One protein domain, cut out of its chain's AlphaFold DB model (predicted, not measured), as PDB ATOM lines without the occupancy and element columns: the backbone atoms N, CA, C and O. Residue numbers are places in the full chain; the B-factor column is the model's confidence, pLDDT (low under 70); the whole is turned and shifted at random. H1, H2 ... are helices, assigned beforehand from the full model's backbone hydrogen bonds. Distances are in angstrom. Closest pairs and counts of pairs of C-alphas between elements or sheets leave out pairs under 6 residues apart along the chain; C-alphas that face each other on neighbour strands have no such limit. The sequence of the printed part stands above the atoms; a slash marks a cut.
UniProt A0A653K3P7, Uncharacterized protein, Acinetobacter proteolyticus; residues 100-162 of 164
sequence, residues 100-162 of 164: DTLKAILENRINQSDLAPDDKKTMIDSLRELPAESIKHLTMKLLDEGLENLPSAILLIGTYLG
ATOM      1  N   ASP A 100     178.622 159.856 106.287       88.19
ATOM      2  CA  ASP A 100     178.580 160.519 104.982       88.19
ATOM      3  C   ASP A 100     178.964 162.001 105.081       88.19
ATOM      4  O   ASP A 100     179.678 162.512 104.217       88.19
ATOM      5  N   THR A 101     178.593 162.686 106.169       90.31
ATOM      6  CA  THR A 101     179.059 164.057 106.434       90.31
ATOM      7  C   THR A 101     180.570 164.093 106.647       90.31
ATOM      8  O   THR A 101     181.250 164.951 106.087       90.31
ATOM      9  N   LEU A 102     181.118 163.143 107.412       92.88
ATOM     10  CA  LEU A 102     182.564 163.041 107.622       92.88
ATOM     11  C   LEU A 102     183.314 162.754 106.314       92.88
ATOM     12  O   LEU A 102     184.324 163.402 106.037       92.88
ATOM     13  N   LYS A 103     182.791 161.848 105.475       93.00
ATOM     14  CA  LYS A 103     183.320 161.595 104.125       93.00
ATOM     15  C   LYS A 103     183.317 162.870 103.291       93.00
ATOM     16  O   LYS A 103     184.358 163.226 102.754       93.00
ATOM     17  N   ALA A 104     182.207 163.604 103.246       93.31
ATOM     18  CA  ALA A 104     182.105 164.839 102.470       93.31
ATOM     19  C   ALA A 104     183.127 165.908 102.906       93.31
ATOM     20  O   ALA A 104     183.732 166.568 102.058       93.31
ATOM     21  N   ILE A 105     183.366 166.059 104.215       94.19
ATOM     22  CA  ILE A 105     184.384 166.981 104.746       94.19
ATOM     23  C   ILE A 105     185.787 166.569 104.277       94.19
ATOM     24  O   ILE A 105     186.547 167.407 103.785       94.19
ATOM     25  N   LEU A 106     186.122 165.281 104.396       94.31
ATOM     26  CA  LEU A 106     187.422 164.748 103.984       94.31
ATOM     27  C   LEU A 106     187.618 164.833 102.459       94.31
ATOM     28  O   LEU A 106     188.674 165.274 102.011       94.31
ATOM     29  N   GLU A 107     186.598 164.507 101.660       95.25
ATOM     30  CA  GLU A 107     186.619 164.657 100.198       95.25
ATOM     31  C   GLU A 107     186.861 166.112  99.788       95.25
ATOM     32  O   GLU A 107     187.685 166.385  98.914       95.25
ATOM     33  N   ASN A 108     186.181 167.066 100.430       95.81
ATOM     34  CA  ASN A 108     186.388 168.486 100.162       95.81
ATOM     35  C   ASN A 108     187.840 168.895 100.456       95.81
ATOM     36  O   ASN A 108     188.470 169.581  99.650       95.81
ATOM     37  N   ARG A 109     188.419 168.408 101.563       93.62
ATOM     38  CA  ARG A 109     189.822 168.682 101.895       93.62
ATOM     39  C   ARG A 109     190.796 168.075 100.880       93.62
ATOM     40  O   ARG A 109     191.747 168.754 100.497       93.62
ATOM     41  N   ILE A 110     190.554 166.847 100.413       94.62
ATOM     42  CA  ILE A 110     191.368 166.202  99.366       94.62
ATOM     43  C   ILE A 110     191.290 167.005  98.061       94.62
ATOM     44  O   ILE A 110     192.319 167.284  97.445       94.62
ATOM     45  N   ASN A 111     190.095 167.444  97.661       93.62
ATOM     46  CA  ASN A 111     189.906 168.234  96.443       93.62
ATOM     47  C   ASN A 111     190.670 169.567  96.468       93.62
ATOM     48  O   ASN A 111     191.202 169.982  95.436       93.62
ATOM     49  N   GLN A 112     190.775 170.196  97.641       94.25
ATOM     50  CA  GLN A 112     191.507 171.449  97.859       94.25
ATOM     51  C   GLN A 112     193.032 171.284  97.980       94.25
ATOM     52  O   GLN A 112     193.732 172.285  98.082       94.25
ATOM     53  N   SER A 113     193.555 170.057  98.009       94.25
ATOM     54  CA  SER A 113     195.002 169.813  98.101       94.25
ATOM     55  C   SER A 113     195.732 170.068  96.775       94.25
ATOM     56  O   SER A 113     195.113 170.094  95.711       94.25
ATOM     57  N   ASP A 114     197.059 170.165  96.823       94.12
ATOM     58  CA  ASP A 114     197.917 170.310  95.635       94.12
ATOM     59  C   ASP A 114     198.286 168.964  94.974       94.12
ATOM     60  O   ASP A 114     199.199 168.891  94.154       94.12
ATOM     61  N   LEU A 115     197.587 167.878  95.328       93.19
ATOM     62  CA  LEU A 115     197.793 166.553  94.733       93.19
ATOM     63  C   LEU A 115     197.447 166.538  93.234       93.19
ATOM     64  O   LEU A 115     196.567 167.275  92.771       93.19
ATOM     65  N   ALA A 116     198.092 165.647  92.477       95.12
ATOM     66  CA  ALA A 116     197.755 165.438  91.074       95.12
ATOM     67  C   ALA A 116     196.309 164.908  90.928       95.12
ATOM     68  O   ALA A 116     195.807 164.234  91.834       95.12
ATOM     69  N   PRO A 117     195.616 165.171  89.801       92.25
ATOM     70  CA  PRO A 117     194.224 164.749  89.615       92.25
ATOM     71  C   PRO A 117     193.986 163.244  89.820       92.25
ATOM     72  O   PRO A 117     192.980 162.861  90.420       92.25
ATOM     73  N   ASP A 118     194.926 162.405  89.378       93.19
ATOM     74  CA  ASP A 118     194.833 160.946  89.507       93.19
ATOM     75  C   ASP A 118     194.987 160.479  90.966       93.19
ATOM     76  O   ASP A 118     194.253 159.593  91.422       93.19
ATOM     77  N   ASP A 119     195.862 161.132  91.736       93.94
ATOM     78  CA  ASP A 119     196.056 160.848  93.161       93.94
ATOM     79  C   ASP A 119     194.830 161.270  93.980       93.94
ATOM     80  O   ASP A 119     194.358 160.513  94.833       93.94
ATOM     81  N   LYS A 120     194.246 162.443  93.676       94.94
ATOM     82  CA  LYS A 120     192.991 162.903  94.299       94.94
ATOM     83  C   LYS A 120     191.872 161.897  94.088       94.94
ATOM     84  O   LYS A 120     191.180 161.541  95.042       94.94
ATOM     85  N   LYS A 121     191.703 161.432  92.847       94.19
ATOM     86  CA  LYS A 121     190.669 160.459  92.493       94.19
ATOM     87  C   LYS A 121     190.852 159.156  93.269       94.19
ATOM     88  O   LYS A 121     189.917 158.712  93.926       94.19
ATOM     89  N   THR A 122     192.065 158.609  93.268       95.62
ATOM     90  CA  THR A 122     192.394 157.366  93.984       95.62
ATOM     91  C   THR A 122     192.097 157.474  95.484       95.62
ATOM     92  O   THR A 122     191.539 156.555  96.091       95.62
ATOM     93  N   MET A 123     192.428 158.617  96.090       95.19
ATOM     94  CA  MET A 123     192.218 158.862  97.516       95.19
ATOM     95  C   MET A 123     190.732 159.024  97.871       95.19
ATOM     96  O   MET A 123     190.287 158.498  98.891       95.19
ATOM     97  N   ILE A 124     189.952 159.701  97.020       94.69
ATOM     98  CA  ILE A 124     188.496 159.843  97.182       94.69
ATOM     99  C   ILE A 124     187.793 158.492  97.021       94.69
ATOM    100  O   ILE A 124     186.939 158.155  97.838       94.69
ATOM    101  N   ASP A 125     188.159 157.705  96.009       95.56
ATOM    102  CA  ASP A 125     187.557 156.389  95.776       95.56
ATOM    103  C   ASP A 125     187.818 155.464  96.980       95.56
ATOM    104  O   ASP A 125     186.882 154.889  97.537       95.56
ATOM    105  N   SER A 126     189.056 155.449  97.491       94.38
ATOM    106  CA  SER A 126     189.415 154.696  98.703       94.38
ATOM    107  C   SER A 126     188.621 155.149  99.934       94.38
ATOM    108  O   SER A 126     188.162 154.330 100.726       94.38
ATOM    109  N   LEU A 127     188.426 156.461 100.104       94.00
ATOM    110  CA  LEU A 127     187.656 157.029 101.212       94.00
ATOM    111  C   LEU A 127     186.175 156.613 101.154       94.00
ATOM    112  O   LEU A 127     185.557 156.346 102.190       94.00
ATOM    113  N   ARG A 128     185.594 156.532  99.952       91.50
ATOM    114  CA  ARG A 128     184.188 156.145  99.749       91.50
ATOM    115  C   ARG A 128     183.925 154.685 100.088       91.50
ATOM    116  O   ARG A 128     182.856 154.395 100.627       91.50
ATOM    117  N   GLU A 129     184.895 153.809  99.854       93.94
ATOM    118  CA  GLU A 129     184.813 152.376 100.161       93.94
ATOM    119  C   GLU A 129     184.918 152.058 101.664       93.94
ATOM    120  O   GLU A 129     184.501 150.984 102.099       93.94
ATOM    121  N   LEU A 130     185.424 152.987 102.486       92.94
ATOM    122  CA  LEU A 130     185.575 152.748 103.921       92.94
ATOM    123  C   LEU A 130     184.220 152.624 104.647       92.94
ATOM    124  O   LEU A 130     183.289 153.405 104.389       92.94
ATOM    125  N   PRO A 131     184.113 151.696 105.622       92.56
ATOM    126  CA  PRO A 131     182.941 151.586 106.478       92.56
ATOM    127  C   PRO A 131     182.861 152.772 107.448       92.56
ATOM    128  O   PRO A 131     183.865 153.410 107.773       92.56
ATOM    129  N   ALA A 132     181.656 153.033 107.958       87.38
ATOM    130  CA  ALA A 132     181.377 154.161 108.848       87.38
ATOM    131  C   ALA A 132     182.312 154.227 110.070       87.38
ATOM    132  O   ALA A 132     182.781 155.306 110.427       87.38
ATOM    133  N   GLU A 133     182.629 153.078 110.674       88.38
ATOM    134  CA  GLU A 133     183.504 153.025 111.849       88.38
ATOM    135  C   GLU A 133     184.946 153.436 111.518       88.38
ATOM    136  O   GLU A 133     185.563 154.203 112.256       88.38
ATOM    137  N   SER A 134     185.467 153.010 110.362       91.88
ATOM    138  CA  SER A 134     186.803 153.407 109.909       91.88
ATOM    139  C   SER A 134     186.878 154.898 109.601       91.88
ATOM    140  O   SER A 134     187.886 155.526 109.914       91.88
ATOM    141  N   ILE A 135     185.816 155.482 109.033       92.38
ATOM    142  CA  ILE A 135     185.730 156.932 108.808       92.38
ATOM    143  C   ILE A 135     185.770 157.681 110.134       92.38
ATOM    144  O   ILE A 135     186.573 158.593 110.288       92.38
ATOM    145  N   LYS A 136     184.955 157.264 111.108       87.69
ATOM    146  CA  LYS A 136     184.940 157.871 112.441       87.69
ATOM    147  C   LYS A 136     186.327 157.826 113.086       87.69
ATOM    148  O   LYS A 136     186.809 158.853 113.556       87.69
ATOM    149  N   HIS A 137     186.981 156.665 113.072       91.12
ATOM    150  CA  HIS A 137     188.319 156.506 113.637       91.12
ATOM    151  C   HIS A 137     189.366 157.362 112.907       91.12
ATOM    152  O   HIS A 137     190.188 158.017 113.546       91.12
ATOM    153  N   LEU A 138     189.328 157.394 111.571       92.69
ATOM    154  CA  LEU A 138     190.217 158.230 110.763       92.69
ATOM    155  C   LEU A 138     190.036 159.714 111.092       92.69
ATOM    156  O   LEU A 138     191.021 160.406 111.330       92.69
ATOM    157  N   THR A 139     188.794 160.200 111.136       91.06
ATOM    158  CA  THR A 139     188.497 161.599 111.459       91.06
ATOM    159  C   THR A 139     188.990 161.974 112.852       91.06
ATOM    160  O   THR A 139     189.582 163.037 112.996       91.06
ATOM    161  N   MET A 140     188.792 161.116 113.860       90.75
ATOM    162  CA  MET A 140     189.273 161.385 115.222       90.75
ATOM    163  C   MET A 140     190.796 161.494 115.264       90.75
ATOM    164  O   MET A 140     191.323 162.483 115.756       90.75
ATOM    165  N   LYS A 141     191.508 160.557 114.628       92.88
ATOM    166  CA  LYS A 141     192.970 160.617 114.560       92.88
ATOM    167  C   LYS A 141     193.474 161.868 113.829       92.88
ATOM    168  O   LYS A 141     194.448 162.476 114.253       92.88
ATOM    169  N   LEU A 142     192.820 162.263 112.735       91.38
ATOM    170  CA  LEU A 142     193.163 163.494 112.014       91.38
ATOM    171  C   LEU A 142     192.902 164.752 112.853       91.38
ATOM    172  O   LEU A 142     193.638 165.725 112.716       91.38
ATOM    173  N   LEU A 143     191.862 164.743 113.691       90.06
ATOM    174  CA  LEU A 143     191.580 165.828 114.625       90.06
ATOM    175  C   LEU A 143     192.682 165.934 115.683       90.06
ATOM    176  O   LEU A 143     193.189 167.033 115.885       90.06
ATOM    177  N   ASP A 144     193.078 164.816 116.296       89.31
ATOM    178  CA  ASP A 144     194.144 164.777 117.306       89.31
ATOM    179  C   ASP A 144     195.466 165.310 116.732       89.31
ATOM    180  O   ASP A 144     196.021 166.286 117.235       89.31
ATOM    181  N   GLU A 145     195.902 164.758 115.597       89.44
ATOM    182  CA  GLU A 145     197.110 165.201 114.887       89.44
ATOM    183  C   GLU A 145     197.011 166.676 114.466       89.44
ATOM    184  O   GLU A 145     197.985 167.428 114.526       89.44
ATOM    185  N   GLY A 146     195.826 167.124 114.043       86.62
ATOM    186  CA  GLY A 146     195.576 168.520 113.710       86.62
ATOM    187  C   GLY A 146     195.758 169.439 114.915       86.62
ATOM    188  O   GLY A 146     196.428 170.461 114.802       86.62
ATOM    189  N   LEU A 147     195.199 169.080 116.071       87.94
ATOM    190  CA  LEU A 147     195.306 169.865 117.301       87.94
ATOM    191  C   LEU A 147     196.742 169.927 117.832       87.94
ATOM    192  O   LEU A 147     197.158 170.987 118.296       87.94
ATOM    193  N   GLU A 148     197.507 168.839 117.719       86.00
ATOM    194  CA  GLU A 148     198.921 168.800 118.118       86.00
ATOM    195  C   GLU A 148     199.811 169.673 117.223       86.00
ATOM    196  O   GLU A 148     200.764 170.293 117.700       86.00
ATOM    197  N   ASN A 149     199.489 169.761 115.931       86.56
ATOM    198  CA  ASN A 149     200.301 170.477 114.948       86.56
ATOM    199  C   ASN A 149     199.807 171.902 114.640       86.56
ATOM    200  O   ASN A 149     200.477 172.631 113.907       86.56
ATOM    201  N   LEU A 150     198.657 172.328 115.174       86.56
ATOM    202  CA  LEU A 150     198.118 173.679 115.002       86.56
ATOM    203  C   LEU A 150     198.758 174.651 116.014       86.56
ATOM    204  O   LEU A 150     198.413 174.609 117.197       86.56
ATOM    205  N   PRO A 151     199.600 175.616 115.582       80.44
ATOM    206  CA  PRO A 151     200.346 176.492 116.499       80.44
ATOM    207  C   PRO A 151     199.468 177.342 117.432       80.44
ATOM    208  O   PRO A 151     199.919 177.773 118.489       80.44
ATOM    209  N   SER A 152     198.212 177.577 117.042       85.81
ATOM    210  CA  SER A 152     197.251 178.416 117.766       85.81
ATOM    211  C   SER A 152     196.028 177.638 118.258       85.81
ATOM    212  O   SER A 152     195.003 178.260 118.535       85.81
ATOM    213  N   ALA A 153     196.098 176.304 118.355       86.69
ATOM    214  CA  ALA A 153     194.955 175.474 118.746       86.69
ATOM    215  C   ALA A 153     194.332 175.938 120.074       86.69
ATOM    216  O   ALA A 153     193.145 176.248 120.125       86.69
ATOM    217  N   ILE A 154     195.148 176.085 121.125       88.12
ATOM    218  CA  ILE A 154     194.691 176.515 122.456       88.12
ATOM    219  C   ILE A 154     194.103 177.929 122.439       88.12
ATOM    220  O   ILE A 154     193.085 178.176 123.082       88.12
ATOM    221  N   LEU A 155     194.702 178.851 121.679       87.50
ATOM    222  CA  LEU A 155     194.197 180.219 121.562       87.50
ATOM    223  C   LEU A 155     192.825 180.250 120.876       87.50
ATOM    224  O   LEU A 155     191.911 180.901 121.368       87.50
ATOM    225  N   LEU A 156     192.669 179.519 119.767       88.50
ATOM    226  CA  LEU A 156     191.398 179.411 119.047       88.50
ATOM    227  C   LEU A 156     190.313 178.786 119.924       88.50
ATOM    228  O   LEU A 156     189.192 179.292 119.958       88.50
ATOM    229  N   ILE A 157     190.653 177.724 120.661       89.56
ATOM    230  CA  ILE A 157     189.753 177.108 121.641       89.56
ATOM    231  C   ILE A 157     189.327 178.149 122.684       89.56
ATOM    232  O   ILE A 157     188.133 178.299 122.933       89.56
ATOM    233  N   GLY A 158     190.270 178.920 123.233       87.56
ATOM    234  CA  GLY A 158     189.981 180.005 124.173       87.56
ATOM    235  C   GLY A 158     188.988 181.029 123.616       87.56
ATOM    236  O   GLY A 158     188.014 181.357 124.289       87.56
ATOM    237  N   THR A 159     189.165 181.464 122.366       92.12
ATOM    238  CA  THR A 159     188.238 182.391 121.695       92.12
ATOM    239  C   THR A 159     186.825 181.816 121.573       92.12
ATOM    240  O   THR A 159     185.856 182.497 121.902       92.12
ATOM    241  N   TYR A 160     186.676 180.559 121.138       87.31
ATOM    242  CA  TYR A 160     185.354 179.927 121.005       87.31
ATOM    243  C   TYR A 160     184.672 179.655 122.349       87.31
ATOM    244  O   TYR A 160     183.444 179.614 122.414       87.31
ATOM    245  N   LEU A 161     185.453 179.500 123.417       88.00
ATOM    246  CA  LEU A 161     184.952 179.348 124.781       88.00
ATOM    247  C   LEU A 161     184.730 180.694 125.496       88.00
ATOM    248  O   LEU A 161     184.326 180.699 126.656       88.00
ATOM    249  N   GLY A 162     184.979 181.827 124.831       85.44
ATOM    250  CA  GLY A 162     184.807 183.163 125.410       85.44
ATOM    251  C   GLY A 162     185.836 183.513 126.492       85.44
ATOM    252  O   GLY A 162     185.551 184.336 127.356       85.44
TER     253      GLY A 162
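This is residues 100 to 162 of the 164 residues of an uncharacterized protein of Acinetobacter proteolyticus (UniProt A0A653K3P7). Two helices, H1 and H2, lie side by side as a hairpin, and a longer helix, H3, starts beside the open end of that hairpin and runs away from it as an arm. Residues 143 to 162, with the end of H3 and the short helix H4, stick out free. The printed part has 63 residues with four named helices in the order H1, H2, H3, H4 and no named strand; its class is all helix. It is loose, with a radius of gyration of the C-alphas of 14.1 A, and spans 41 by 28 by 17 A.

H1 holds residues 100 to 111, from C-alpha 100 at (178.580, 160.519, 104.982), and is 16.1 A long. H2 holds residues 117 to 129, 18.8 A. H3 holds residues 132 to 149, 25.7 A. H4 holds residues 153 to 160, ending with C-alpha 160 at (185.354, 179.927, 121.005).

H1 and H2 form a helical hairpin and touch, closest at the C-alphas of Glu 107 and Ile 124, 6.0 A, at a shallow tilt of 12 degrees, opposite ways. Residues 100 to 103 of H1 touch residues 132 to 139 of H3, closest at the C-alphas of Leu 102 and Ile 135, 7.0 A, at a steep tilt of 52 degrees. H3 and H4 are close but not clearly touching, about perpendicular at 78 degrees; their closest C-alphas, of Leu 147 and Ala 153, are 5.8 A apart. H4 is apart from H1 and H2. In H1, H2, H3 and H4 every O i to N i+4 pair is within hydrogen-bond range.

The C-alphas farthest apart, of Asp 118 and Gly 162, are 43.4 A apart. The printed part has no cut, its three links are tight, and no printed residue is under 70 in pLDDT.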